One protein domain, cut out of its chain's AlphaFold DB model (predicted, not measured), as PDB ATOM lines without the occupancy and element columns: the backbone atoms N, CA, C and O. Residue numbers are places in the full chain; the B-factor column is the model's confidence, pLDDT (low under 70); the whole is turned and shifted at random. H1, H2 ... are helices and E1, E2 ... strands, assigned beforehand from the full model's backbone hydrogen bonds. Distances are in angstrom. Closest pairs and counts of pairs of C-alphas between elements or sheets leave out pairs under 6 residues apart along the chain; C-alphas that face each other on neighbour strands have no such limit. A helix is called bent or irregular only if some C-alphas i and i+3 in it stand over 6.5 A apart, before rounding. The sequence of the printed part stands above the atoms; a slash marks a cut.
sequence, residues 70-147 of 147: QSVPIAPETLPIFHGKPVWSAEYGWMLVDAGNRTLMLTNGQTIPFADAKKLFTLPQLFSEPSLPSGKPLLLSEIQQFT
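This is residues 70 to 147 of the 147 residues of the protein "Helix-turn-helix transcriptional regulator" of Eisenbergiella porci (UniProt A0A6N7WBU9). With little regular structure, a compact body of one small twisted sheet, E1 to E4, with helix H1 over it, has a long tail, residues 130 to 147, sticking out and bearing H2. The 78 printed residues, class mixed, hold 28 in named elements, in order H1 E1 E2 E3 E4 H2; the antiparallel sheet E1 E2 E3 E4 is a meander, each strand beside the one before. The whole is loose, radius of gyration of the C-alphas 15.6 A, spanning 47 by 29 by 18 A.

H1, residues 76 to 82, begins at C-alpha 76 (-34.916, -108.590, 53.295) and is irregular, C-alphas 77 and 80 being 7.2 A apart. E1 is residues 86 to 89, E2 93 to 98, 16.0 A long, E3 103 to 106, E4 111 to 113. H2, residues 140 to 143, ends at C-alpha 143 (-49.342, -141.780, 38.649).

Within hydrogen-bond range are N 87 and O 95, 2.8 A, in hairpin E1 and E2; N 96 and O 105, 2.8 A, in hairpin E2 and E3; N 104 and O 112, 2.7 A, in hairpin E3 and E4. H1 is on the sheet at a height of 9.3 A; its closest C-alphas to E2 are Phe 82 and Val 97, 6.1 A. In H1, 0 of 3 O i to N i+4 pairs and 3 of 4 O i to N i+3 pairs are within range; H2 is too short for the former.

The printed part has no cut. The link E4 to H2 is long, 26 residues. Residues 70 to 71, 125 to 134 and 146 to 147 have pLDDT under 70.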
ATOM      1  N   GLN A  70     -40.842-105.084  35.610       54.72
ATOM      2  CA  GLN A  70     -39.566-105.222  36.301       54.72
ATOM      3  C   GLN A  70     -39.907-105.326  37.786       54.72
ATOM      4  O   GLN A  70     -40.124-104.319  38.458       54.72
ATOM      5  N   SER A  71     -40.061-106.551  38.284       64.38
ATOM      6  CA  SER A  71     -40.223-106.771  39.711       64.38
ATOM      7  C   SER A  71     -38.904-106.383  40.374       64.38
ATOM      8  O   SER A  71     -37.852-106.979  40.144       64.38
ATOM      9  N   VAL A  72     -38.939-105.300  41.147       77.44
ATOM     10  CA  VAL A  72     -37.806-104.899  41.979       77.44
ATOM     11  C   VAL A  72     -37.613-105.990  43.040       77.44
ATOM     12  O   VAL A  72     -38.611-106.433  43.619       77.44
ATOM     13  N   PRO A  73     -36.371-106.451  43.299       86.12
ATOM     14  CA  PRO A  73     -36.123-107.406  44.367       86.12
ATOM     15  C   PRO A  73     -36.629-106.867  45.708       86.12
ATOM     16  O   PRO A  73     -36.354-105.723  46.071       86.12
ATOM     17  N   ILE A  74     -37.348-107.699  46.454       87.56
ATOM     18  CA  ILE A  74     -37.828-107.378  47.797       87.56
ATOM     19  C   ILE A  74     -36.612-107.275  48.725       87.56
ATOM     20  O   ILE A  74     -35.807-108.204  48.812       87.56
ATOM     21  N   ALA A  75     -36.481-106.154  49.436       87.19
ATOM     22  CA  ALA A  75     -35.441-105.995  50.444       87.19
ATOM     23  C   ALA A  75     -35.715-106.932  51.640       87.19
ATOM     24  O   ALA A  75     -36.854-106.956  52.120       87.19
ATOM     25  N   PRO A  76     -34.711-107.646  52.189       83.88
ATOM     26  CA  PRO A  76     -34.916-108.590  53.295       83.88
ATOM     27  C   PRO A  76     -35.565-107.963  54.533       83.88
ATOM     28  O   PRO A  76     -36.360-108.598  55.223       83.88
ATOM     29  N   GLU A  77     -35.276-106.687  54.783       86.62
ATOM     30  CA  GLU A  77     -35.844-105.901  55.884       86.62
ATOM     31  C   GLU A  77     -37.363-105.728  55.769       86.62
ATOM     32  O   GLU A  77     -38.058-105.611  56.775       86.62
ATOM     33  N   THR A  78     -37.886-105.759  54.543       90.00
ATOM     34  CA  THR A  78     -39.318-105.602  54.258       90.00
ATOM     35  C   THR A  78     -40.071-106.929  54.223       90.00
ATOM     36  O   THR A  78     -41.299-106.915  54.237       90.00
ATOM     37  N   LEU A  79     -39.377-108.078  54.242       89.94
ATOM     38  CA  LEU A  79     -40.018-109.399  54.210       89.94
ATOM     39  C   LEU A  79     -41.082-109.604  55.292       89.94
ATOM     40  O   LEU A  79     -42.137-110.128  54.948       89.94
ATOM     41  N   PRO A  80     -40.911-109.154  56.552       92.62
ATOM     42  CA  PRO A  80     -41.956-109.303  57.562       92.62
ATOM     43  C   PRO A  80     -43.315-108.698  57.165       92.62
ATOM     44  O   PRO A  80     -44.352-109.204  57.588       92.62
ATOM     45  N   ILE A  81     -43.332-107.660  56.321       93.69
ATOM     46  CA  ILE A  81     -44.566-107.019  55.825       93.69
ATOM     47  C   ILE A  81     -45.357-107.977  54.923       93.69
ATOM     48  O   ILE A  81     -46.583-107.917  54.861       93.69
ATOM     49  N   PHE A  82     -44.666-108.897  54.252       90.94
ATOM     50  CA  PHE A  82     -45.260-109.880  53.354       90.94
ATOM     51  C   PHE A  82     -45.801-111.112  54.083       90.94
ATOM     52  O   PHE A  82     -46.093-112.101  53.424       90.94
ATOM     53  N   HIS A  83     -45.964-111.095  55.410       93.69
ATOM     54  CA  HIS A  83     -46.483-112.252  56.140       93.69
ATOM     55  C   HIS A  83     -47.780-112.811  55.527       93.69
ATOM     56  O   HIS A  83     -48.742-112.078  55.284       93.69
ATOM     57  N   GLY A  84     -47.792-114.117  55.253       91.38
ATOM     58  CA  GLY A  84     -48.918-114.803  54.617       91.38
ATOM     59  C   GLY A  84     -49.094-114.484  53.127       91.38
ATOM     60  O   GLY A  84     -50.075-114.920  52.525       91.38
ATOM     61  N   LYS A  85     -48.174-113.733  52.511       93.19
ATOM     62  CA  LYS A  85     -48.136-113.479  51.067       93.19
ATOM     63  C   LYS A  85     -47.118-114.397  50.389       93.19
ATOM     64  O   LYS A  85     -46.050-114.649  50.954       93.19
ATOM     65  N   PRO A  86     -47.429-114.890  49.178       92.62
ATOM     66  CA  PRO A  86     -46.459-115.610  48.378       92.62
ATOM     67  C   PRO A  86     -45.433-114.637  47.785       92.62
ATOM     68  O   PRO A  86     -45.775-113.546  47.327       92.62
ATOM     69  N   VAL A  87     -44.177-115.059  47.778       92.00
ATOM     70  CA  VAL A  87     -43.052-114.409  47.105       92.00
ATOM     71  C   VAL A  87     -42.383-115.423  46.190       92.00
ATOM     72  O   VAL A  87     -42.449-116.627  46.423       92.00
ATOM     73  N   TRP A  88     -41.747-114.954  45.131       89.69
ATOM     74  CA  TRP A  88     -41.102-115.798  44.142       89.69
ATOM     75  C   TRP A  88     -39.578-115.696  44.236       89.69
ATOM     76  O   TRP A  88     -39.029-114.601  44.362       89.69
ATOM     77  N   SER A  89     -38.903-116.838  44.144       88.62
ATOM     78  CA  SER A  89     -37.452-116.988  44.032       88.62
ATOM     79  C   SER A  89     -37.110-117.693  42.723       88.62
ATOM     80  O   SER A  89     -37.753-118.675  42.362       88.62
ATOM     81  N   ALA A  90     -36.041-117.265  42.053       84.19
ATOM     82  CA  ALA A  90     -35.555-117.939  40.846       84.19
ATOM     83  C   ALA A  90     -35.038-119.363  41.101       84.19
ATOM     84  O   ALA A  90     -35.005-120.177  40.186       84.19
ATOM     85  N   GLU A  91     -34.635-119.666  42.333       84.31
ATOM     86  CA  GLU A  91     -34.085-120.973  42.700       84.31
ATOM     87  C   GLU A  91     -35.160-121.949  43.183       84.31
ATOM     88  O   GLU A  91     -35.109-123.133  42.864       84.31
ATOM     89  N   TYR A  92     -36.138-121.448  43.941       86.25
ATOM     90  CA  TYR A  92     -37.125-122.281  44.635       86.25
ATOM     91  C   TYR A  92     -38.555-122.105  44.109       86.25
ATOM     92  O   TYR A  92     -39.461-122.816  44.539       86.25
ATOM     93  N   GLY A  93     -38.785-121.172  43.184       87.31
ATOM     94  CA  GLY A  93     -40.118-120.821  42.708       87.31
ATOM     95  C   GLY A  93     -40.925-120.060  43.761       87.31
ATOM     96  O   GLY A  93     -40.401-119.194  44.460       87.31
ATOM     97  N   TRP A  94     -42.222-120.356  43.850       89.31
ATOM     98  CA  TRP A  94     -43.113-119.728  44.824       89.31
ATOM     99  C   TRP A  94     -42.851-120.231  46.247       89.31
ATOM    100  O   TRP A  94     -42.815-121.433  46.506       89.31
ATOM    101  N   MET A  95     -42.719-119.287  47.172       92.31
ATOM    102  CA  MET A  95     -42.489-119.496  48.598       92.31
ATOM    103  C   MET A  95     -43.488-118.652  49.396       92.31
ATOM    104  O   MET A  95     -43.897-117.583  48.946       92.31
ATOM    105  N   LEU A  96     -43.880-119.090  50.588       94.06
ATOM    106  CA  LEU A  96     -44.770-118.344  51.481       94.06
ATOM    107  C   LEU A  96     -43.973-117.692  52.610       94.06
ATOM    108  O   LEU A  96     -43.117-118.330  53.217       94.06
ATOM    109  N   VAL A  97     -44.264-116.430  52.914       94.25
ATOM    110  CA  VAL A  97     -43.545-115.695  53.959       94.25
ATOM    111  C   VAL A  97     -44.158-115.927  55.343       94.25
ATOM    112  O   VAL A  97     -45.300-115.541  55.616       94.25
ATOM    113  N   ASP A  98     -43.356-116.463  56.258       92.75
ATOM    114  CA  ASP A  98     -43.657-116.571  57.684       92.75
ATOM    115  C   ASP A  98     -42.822-115.551  58.474       92.75
ATOM    116  O   ASP A  98     -41.634-115.734  58.742       92.75
ATOM    117  N   ALA A  99     -43.452-114.439  58.860       91.44
ATOM    118  CA  ALA A  99     -42.798-113.401  59.645       91.44
ATOM    119  C   ALA A  99     -42.649-113.780  61.125       91.44
ATOM    120  O   ALA A  99     -41.734-113.274  61.773       91.44
ATOM    121  N   GLY A 100     -43.510-114.663  61.649       90.44
ATOM    122  CA  GLY A 100     -43.462-115.108  63.043       90.44
ATOM    123  C   GLY A 100     -42.194-115.906  63.324       90.44
ATOM    124  O   GLY A 100     -41.511-115.654  64.313       90.44
ATOM    125  N   ASN A 101     -41.834-116.793  62.394       88.44
ATOM    126  CA  ASN A 101     -40.608-117.589  62.467       88.44
ATOM    127  C   ASN A 101     -39.426-116.982  61.688       88.44
ATOM    128  O   ASN A 101     -38.311-117.494  61.772       88.44
ATOM    129  N   ARG A 102     -39.642-115.883  60.948       91.12
ATOM    130  CA  ARG A 102     -38.668-115.256  60.029       91.12
ATOM    131  C   ARG A 102     -38.119-116.241  58.986       91.12
ATOM    132  O   ARG A 102     -36.917-116.256  58.693       91.12
ATOM    133  N   THR A 103     -39.009-117.060  58.429       93.62
ATOM    134  CA  THR A 103     -38.701-118.104  57.445       93.62
ATOM    135  C   THR A 103     -39.598-118.018  56.212       93.62
ATOM    136  O   THR A 103     -40.680-117.434  56.219       93.62
ATOM    137  N   LEU A 104     -39.130-118.603  55.116       92.81
ATOM    138  CA  LEU A 104     -39.878-118.820  53.887       92.81
ATOM    139  C   LEU A 104     -40.230-120.297  53.786       92.81
ATOM    140  O   LEU A 104     -39.340-121.142  53.856       92.81
ATOM    141  N   MET A 105     -41.507-120.605  53.601       92.75
ATOM    142  CA  MET A 105     -42.003-121.963  53.398       92.75
ATOM    143  C   MET A 105     -42.059-122.292  51.907       92.75
ATOM    144  O   MET A 105     -42.659-121.558  51.124       92.75
ATOM    145  N   LEU A 106     -41.447-123.402  51.516       90.38
ATOM    146  CA  LEU A 106     -41.512-123.949  50.165       90.38
ATOM    147  C   LEU A 106     -42.777-124.799  49.996       90.38
ATOM    148  O   LEU A 106     -43.401-125.233  50.965       90.38
ATOM    149  N   THR A 107     -43.128-125.107  48.747       82.81
ATOM    150  CA  THR A 107     -44.285-125.960  48.410       82.81
ATOM    151  C   THR A 107     -44.166-127.396  48.926       82.81
ATOM    152  O   THR A 107     -45.178-128.061  49.120       82.81
ATOM    153  N   ASN A 108     -42.946-127.872  49.185       85.38
ATOM    154  CA  ASN A 108     -42.668-129.192  49.754       85.38
ATOM    155  C   ASN A 108     -42.680-129.213  51.299       85.38
ATOM    156  O   ASN A 108     -42.334-130.231  51.894       85.38
ATOM    157  N   GLY A 109     -43.029-128.099  51.953       84.44
ATOM    158  CA  GLY A 109     -43.062-127.970  53.413       84.44
ATOM    159  C   GLY A 109     -41.711-127.676  54.075       84.44
ATOM    160  O   GLY A 109     -41.666-127.492  55.289       84.44
ATOM    161  N   GLN A 110     -40.612-127.599  53.316       89.50
ATOM    162  CA  GLN A 110     -39.319-127.158  53.847       89.50
ATOM    163  C   GLN A 110     -39.329-125.651  54.130       89.50
ATOM    164  O   GLN A 110     -40.035-124.886  53.474       89.50
ATOM    165  N   THR A 111     -38.516-125.218  55.093       92.12
ATOM    166  CA  THR A 111     -38.393-123.807  55.483       92.12
ATOM    167  C   THR A 111     -36.971-123.301  55.307       92.12
ATOM    168  O   THR A 111     -36.029-123.992  55.693       92.12
ATOM    169  N   ILE A 112     -36.818-122.074  54.812       91.62
ATOM    170  CA  ILE A 112     -35.525-121.390  54.661       91.62
ATOM    171  C   ILE A 112     -35.528-120.095  55.491       91.62
ATOM    172  O   ILE A 112     -36.499-119.342  55.409       91.62
ATOM    173  N   PRO A 113     -34.486-119.789  56.285       92.31
ATOM    174  CA  PRO A 113     -34.378-118.513  56.996       92.31
ATOM    175  C   PRO A 113     -34.326-117.307  56.049       92.31
ATOM    176  O   PRO A 113     -33.731-117.374  54.978       92.31
ATOM    177  N   PHE A 114     -34.855-116.151  56.469       90.12
ATOM    178  CA  PHE A 114     -34.759-114.915  55.668       90.12
ATOM    179  C   PHE A 114     -33.320-114.505  55.320       90.12
ATOM    180  O   PHE A 114     -33.113-113.859  54.299       90.12
ATOM    181  N   ALA A 115     -32.336-114.860  56.151       86.62
ATOM    182  CA  ALA A 115     -30.926-114.549  55.905       86.62
ATOM    183  C   ALA A 115     -30.344-115.313  54.703       86.62
ATOM    184  O   ALA A 115     -29.482-114.786  54.004       86.62
ATOM    185  N   ASP A 116     -30.855-116.519  54.446       85.12
ATOM    186  CA  ASP A 116     -30.416-117.383  53.348       85.12
ATOM    187  C   ASP A 116     -31.251-117.157  52.079       85.12
ATOM    188  O   ASP A 116     -30.965-117.706  51.010       85.12
ATOM    189  N   ALA A 117     -32.296-116.333  52.179       78.19
ATOM    190  CA  ALA A 117     -33.130-115.979  51.055       78.19
ATOM    191  C   ALA A 117     -32.342-115.123  50.054       78.19
ATOM    192  O   ALA A 117     -31.872-114.026  50.363       78.19
ATOM    193  N   LYS A 118     -32.222-115.626  48.822       81.19
ATOM    194  CA  LYS A 118     -31.663-114.875  47.689       81.19
ATOM    195  C   LYS A 118     -32.640-113.779  47.230       81.19
ATOM    196  O   LYS A 118     -33.532-113.361  47.957       81.19
ATOM    197  N   LYS A 119     -32.476-113.275  46.002       87.81
ATOM    198  CA  LYS A 119     -33.379-112.265  45.432       87.81
ATOM    199  C   LYS A 119     -34.805-112.815  45.343       87.81
ATOM    200  O   LYS A 119     -35.050-113.772  44.611       87.81
ATOM    201  N   LEU A 120     -35.715-112.175  46.070       89.50
ATOM    202  CA  LEU A 120     -37.141-112.482  46.085       89.50
ATOM    203  C   LEU A 120     -37.928-111.410  45.349       89.50
ATOM    204  O   LEU A 120     -37.530-110.248  45.328       89.50
ATOM    205  N   PHE A 121     -39.070-111.789  44.793       89.12
ATOM    206  CA  PHE A 121     -39.908-110.915  43.983       89.12
ATOM    207  C   PHE A 121     -41.383-111.127  44.315       89.12
ATOM    208  O   PHE A 121     -41.793-112.211  44.716       89.12
ATOM    209  N   THR A 122     -42.208-110.101  44.128       85.38
ATOM    210  CA  THR A 122     -43.672-110.222  44.265       85.38
ATOM    211  C   THR A 122     -44.326-110.865  43.044       85.38
ATOM    212  O   THR A 122     -45.460-111.329  43.115       85.38
ATOM    213  N   LEU A 123     -43.606-110.887  41.921       81.19
ATOM    214  CA  LEU A 123     -44.018-111.468  40.653       81.19
ATOM    215  C   LEU A 123     -42.845-112.264  40.070       81.19
ATOM    216  O   LEU A 123     -41.702-111.797  40.179       81.19
ATOM    217  N   PRO A 124     -43.107-113.422  39.439       75.81
ATOM    218  CA  PRO A 124     -42.074-114.165  38.739       75.81
ATOM    219  C   PRO A 124     -41.489-113.290  37.634       75.81
ATOM    220  O   PRO A 124     -42.200-112.506  36.998       75.81
ATOM    221  N   GLN A 125     -40.180-113.397  37.418       69.88
ATOM    222  CA  GLN A 125     -39.555-112.674  36.318       69.88
ATOM    223  C   GLN A 125     -40.079-113.213  34.983       69.88
ATOM    224  O   GLN A 125     -40.428-114.391  34.854       69.88
ATOM    225  N   LEU A 126     -40.122-112.346  33.970       64.31
ATOM    226  CA  LEU A 126     -40.491-112.759  32.621       64.31
ATOM    227  C   LEU A 126     -39.648-113.956  32.183       64.31
ATOM    228  O   LEU A 126     -38.450-114.006  32.453       64.31
ATOM    229  N   PHE A 127     -40.294-114.914  31.518       63.12
ATOM    230  CA  PHE A 127     -39.663-116.147  31.031       63.12
ATOM    231  C   PHE A 127     -39.110-117.078  32.127       63.12
ATOM    232  O   PHE A 127     -38.392-118.019  31.807       63.12
ATOM    233  N   SER A 128     -39.442-116.847  33.403       64.94
ATOM    234  CA  SER A 128     -39.061-117.754  34.500       64.94
ATOM    235  C   SER A 128     -40.060-118.881  34.736       64.94
ATOM    236  O   SER A 128     -39.772-119.817  35.478       64.94
ATOM    237  N   GLU A 129     -41.241-118.796  34.126       62.91
ATOM    238  CA  GLU A 129     -42.163-119.922  34.113       62.91
ATOM    239  C   GLU A 129     -41.587-121.017  33.206       62.91
ATOM    240  O   GLU A 129     -41.261-120.737  32.046       62.91
ATOM    241  N   PRO A 130     -41.437-122.258  33.704       61.69
ATOM    242  CA  PRO A 130     -41.064-123.367  32.846       61.69
ATOM    243  C   PRO A 130     -42.119-123.508  31.749       61.69
ATOM    244  O   PRO A 130     -43.318-123.371  32.002       61.69
ATOM    245  N   SER A 131     -41.677-123.789  30.522       61.66
ATOM    246  CA  SER A 131     -42.592-124.090  29.424       61.66
ATOM    247  C   SER A 131     -43.551-125.189  29.869       61.66
ATOM    248  O   SER A 131     -43.090-126.248  30.307       61.66
ATOM    249  N   LEU A 132     -44.861-124.942  29.757       66.06
ATOM    250  CA  LEU A 132     -45.867-125.962  30.035       66.06
ATOM    251  C   LEU A 132     -45.476-127.239  29.282       66.06
ATOM    252  O   LEU A 132     -45.190-127.154  28.081       66.06
ATOM    253  N   PRO A 133     -45.417-128.400  29.956       69.38
ATOM    254  CA  PRO A 133     -45.067-129.637  29.286       69.38
ATOM    255  C   PRO A 133     -46.063-129.851  28.148       69.38
ATOM    256  O   PRO A 133     -47.262-129.990  28.370       69.38
ATOM    257  N   SER A 134     -45.566-129.864  26.913       69.25
ATOM    258  CA  SER A 134     -46.385-130.085  25.715       69.25
ATOM    259  C   SER A 134     -46.751-131.562  25.517       69.25
ATOM    260  O   SER A 134     -47.344-131.927  24.504       69.25
ATOM    261  N   GLY A 135     -46.338-132.428  26.448       78.69
ATOM    262  CA  GLY A 135     -46.614-133.858  26.435       78.69
ATOM    263  C   GLY A 135     -48.037-134.183  26.883       78.69
ATOM    264  O   GLY A 135     -48.710-133.388  27.538       78.69
ATOM    265  N   LYS A 136     -48.500-135.386  26.536       81.00
ATOM    266  CA  LYS A 136     -49.785-135.901  27.013       81.00
ATOM    267  C   LYS A 136     -49.757-135.995  28.553       81.00
ATOM    268  O   LYS A 136     -48.789-136.542  29.080       81.00
ATOM    269  N   PRO A 137     -50.784-135.497  29.268       81.12
ATOM    270  CA  PRO A 137     -50.872-135.648  30.719       81.12
ATOM    271  C   PRO A 137     -50.841-137.125  31.125       81.12
ATOM    272  O   PRO A 137     -51.474-137.950  30.461       81.12
ATOM    273  N   LEU A 138     -50.135-137.440  32.217       83.06
ATOM    274  CA  LEU A 138     -50.134-138.787  32.792       83.06
ATOM    275  C   LEU A 138     -51.545-139.158  33.261       83.06
ATOM    276  O   LEU A 138     -52.250-138.353  33.876       83.06
ATOM    277  N   LEU A 139     -51.954-140.387  32.973       88.12
ATOM    278  CA  LEU A 139     -53.200-140.964  33.455       88.12
ATOM    279  C   LEU A 139     -53.078-141.329  34.937       88.12
ATOM    280  O   LEU A 139     -52.001-141.649  35.438       88.12
ATOM    281  N   LEU A 140     -54.213-141.362  35.638       82.56
ATOM    282  CA  LEU A 140     -54.267-141.712  37.062       82.56
ATOM    283  C   LEU A 140     -53.605-143.071  37.368       82.56
ATOM    284  O   LEU A 140     -52.944-143.219  38.391       82.56
ATOM    285  N   SER A 141     -53.734-144.040  36.457       85.62
ATOM    286  CA  SER A 141     -53.098-145.361  36.553       85.62
ATOM    287  C   SER A 141     -51.570-145.319  36.454       85.62
ATOM    288  O   SER A 141     -50.899-146.188  36.998       85.62
ATOM    289  N   GLU A 142     -51.019-144.328  35.754       82.88
ATOM    290  CA  GLU A 142     -49.572-144.137  35.591       82.88
ATOM    291  C   GLU A 142     -48.982-143.412  36.810       82.88
ATOM    292  O   GLU A 142     -47.870-143.712  37.229       82.88
ATOM    293  N   ILE A 143     -49.752-142.516  37.440       79.38
ATOM    294  CA  ILE A 143     -49.342-141.780  38.649       79.38
ATOM    295  C   ILE A 143     -49.181-142.721  39.854       79.38
ATOM    296  O   ILE A 143     -48.254-142.556  40.645       79.38
ATOM    297  N   GLN A 144     -50.035-143.745  39.969       75.62
ATOM    298  CA  GLN A 144     -49.978-144.737  41.054       75.62
ATOM    299  C   GLN A 144     -48.679-145.560  41.086       75.62
ATOM    300  O   GLN A 144     -48.412-146.208  42.089       75.62
ATOM    301  N   GLN A 145     -47.870-145.544  40.023       73.50
ATOM    302  CA  GLN A 145     -46.583-146.250  39.974       73.50
ATOM    303  C   GLN A 145     -45.431-145.460  40.623       73.50
ATOM    304  O   GLN A 145     -44.352-146.012  40.821       73.50
ATOM    305  N   PHE A 146     -45.650-144.178  40.934       68.38
ATOM    306  CA  PHE A 146     -44.655-143.270  41.519       68.38
ATOM    307  C   PHE A 146     -44.964-142.882  42.974       68.38
ATOM    308  O   PHE A 146     -44.293-142.010  43.525       68.38
ATOM    309  N   THR A 147     -45.993-143.488  43.573       50.81
ATOM    310  CA  THR A 147     -46.372-143.330  44.989       50.81
ATOM    311  C   THR A 147     -46.059-144.618  45.734       50.81
ATOM    312  O   THR A 147     -45.559-144.525  46.875       50.81
TER     313      THR A 147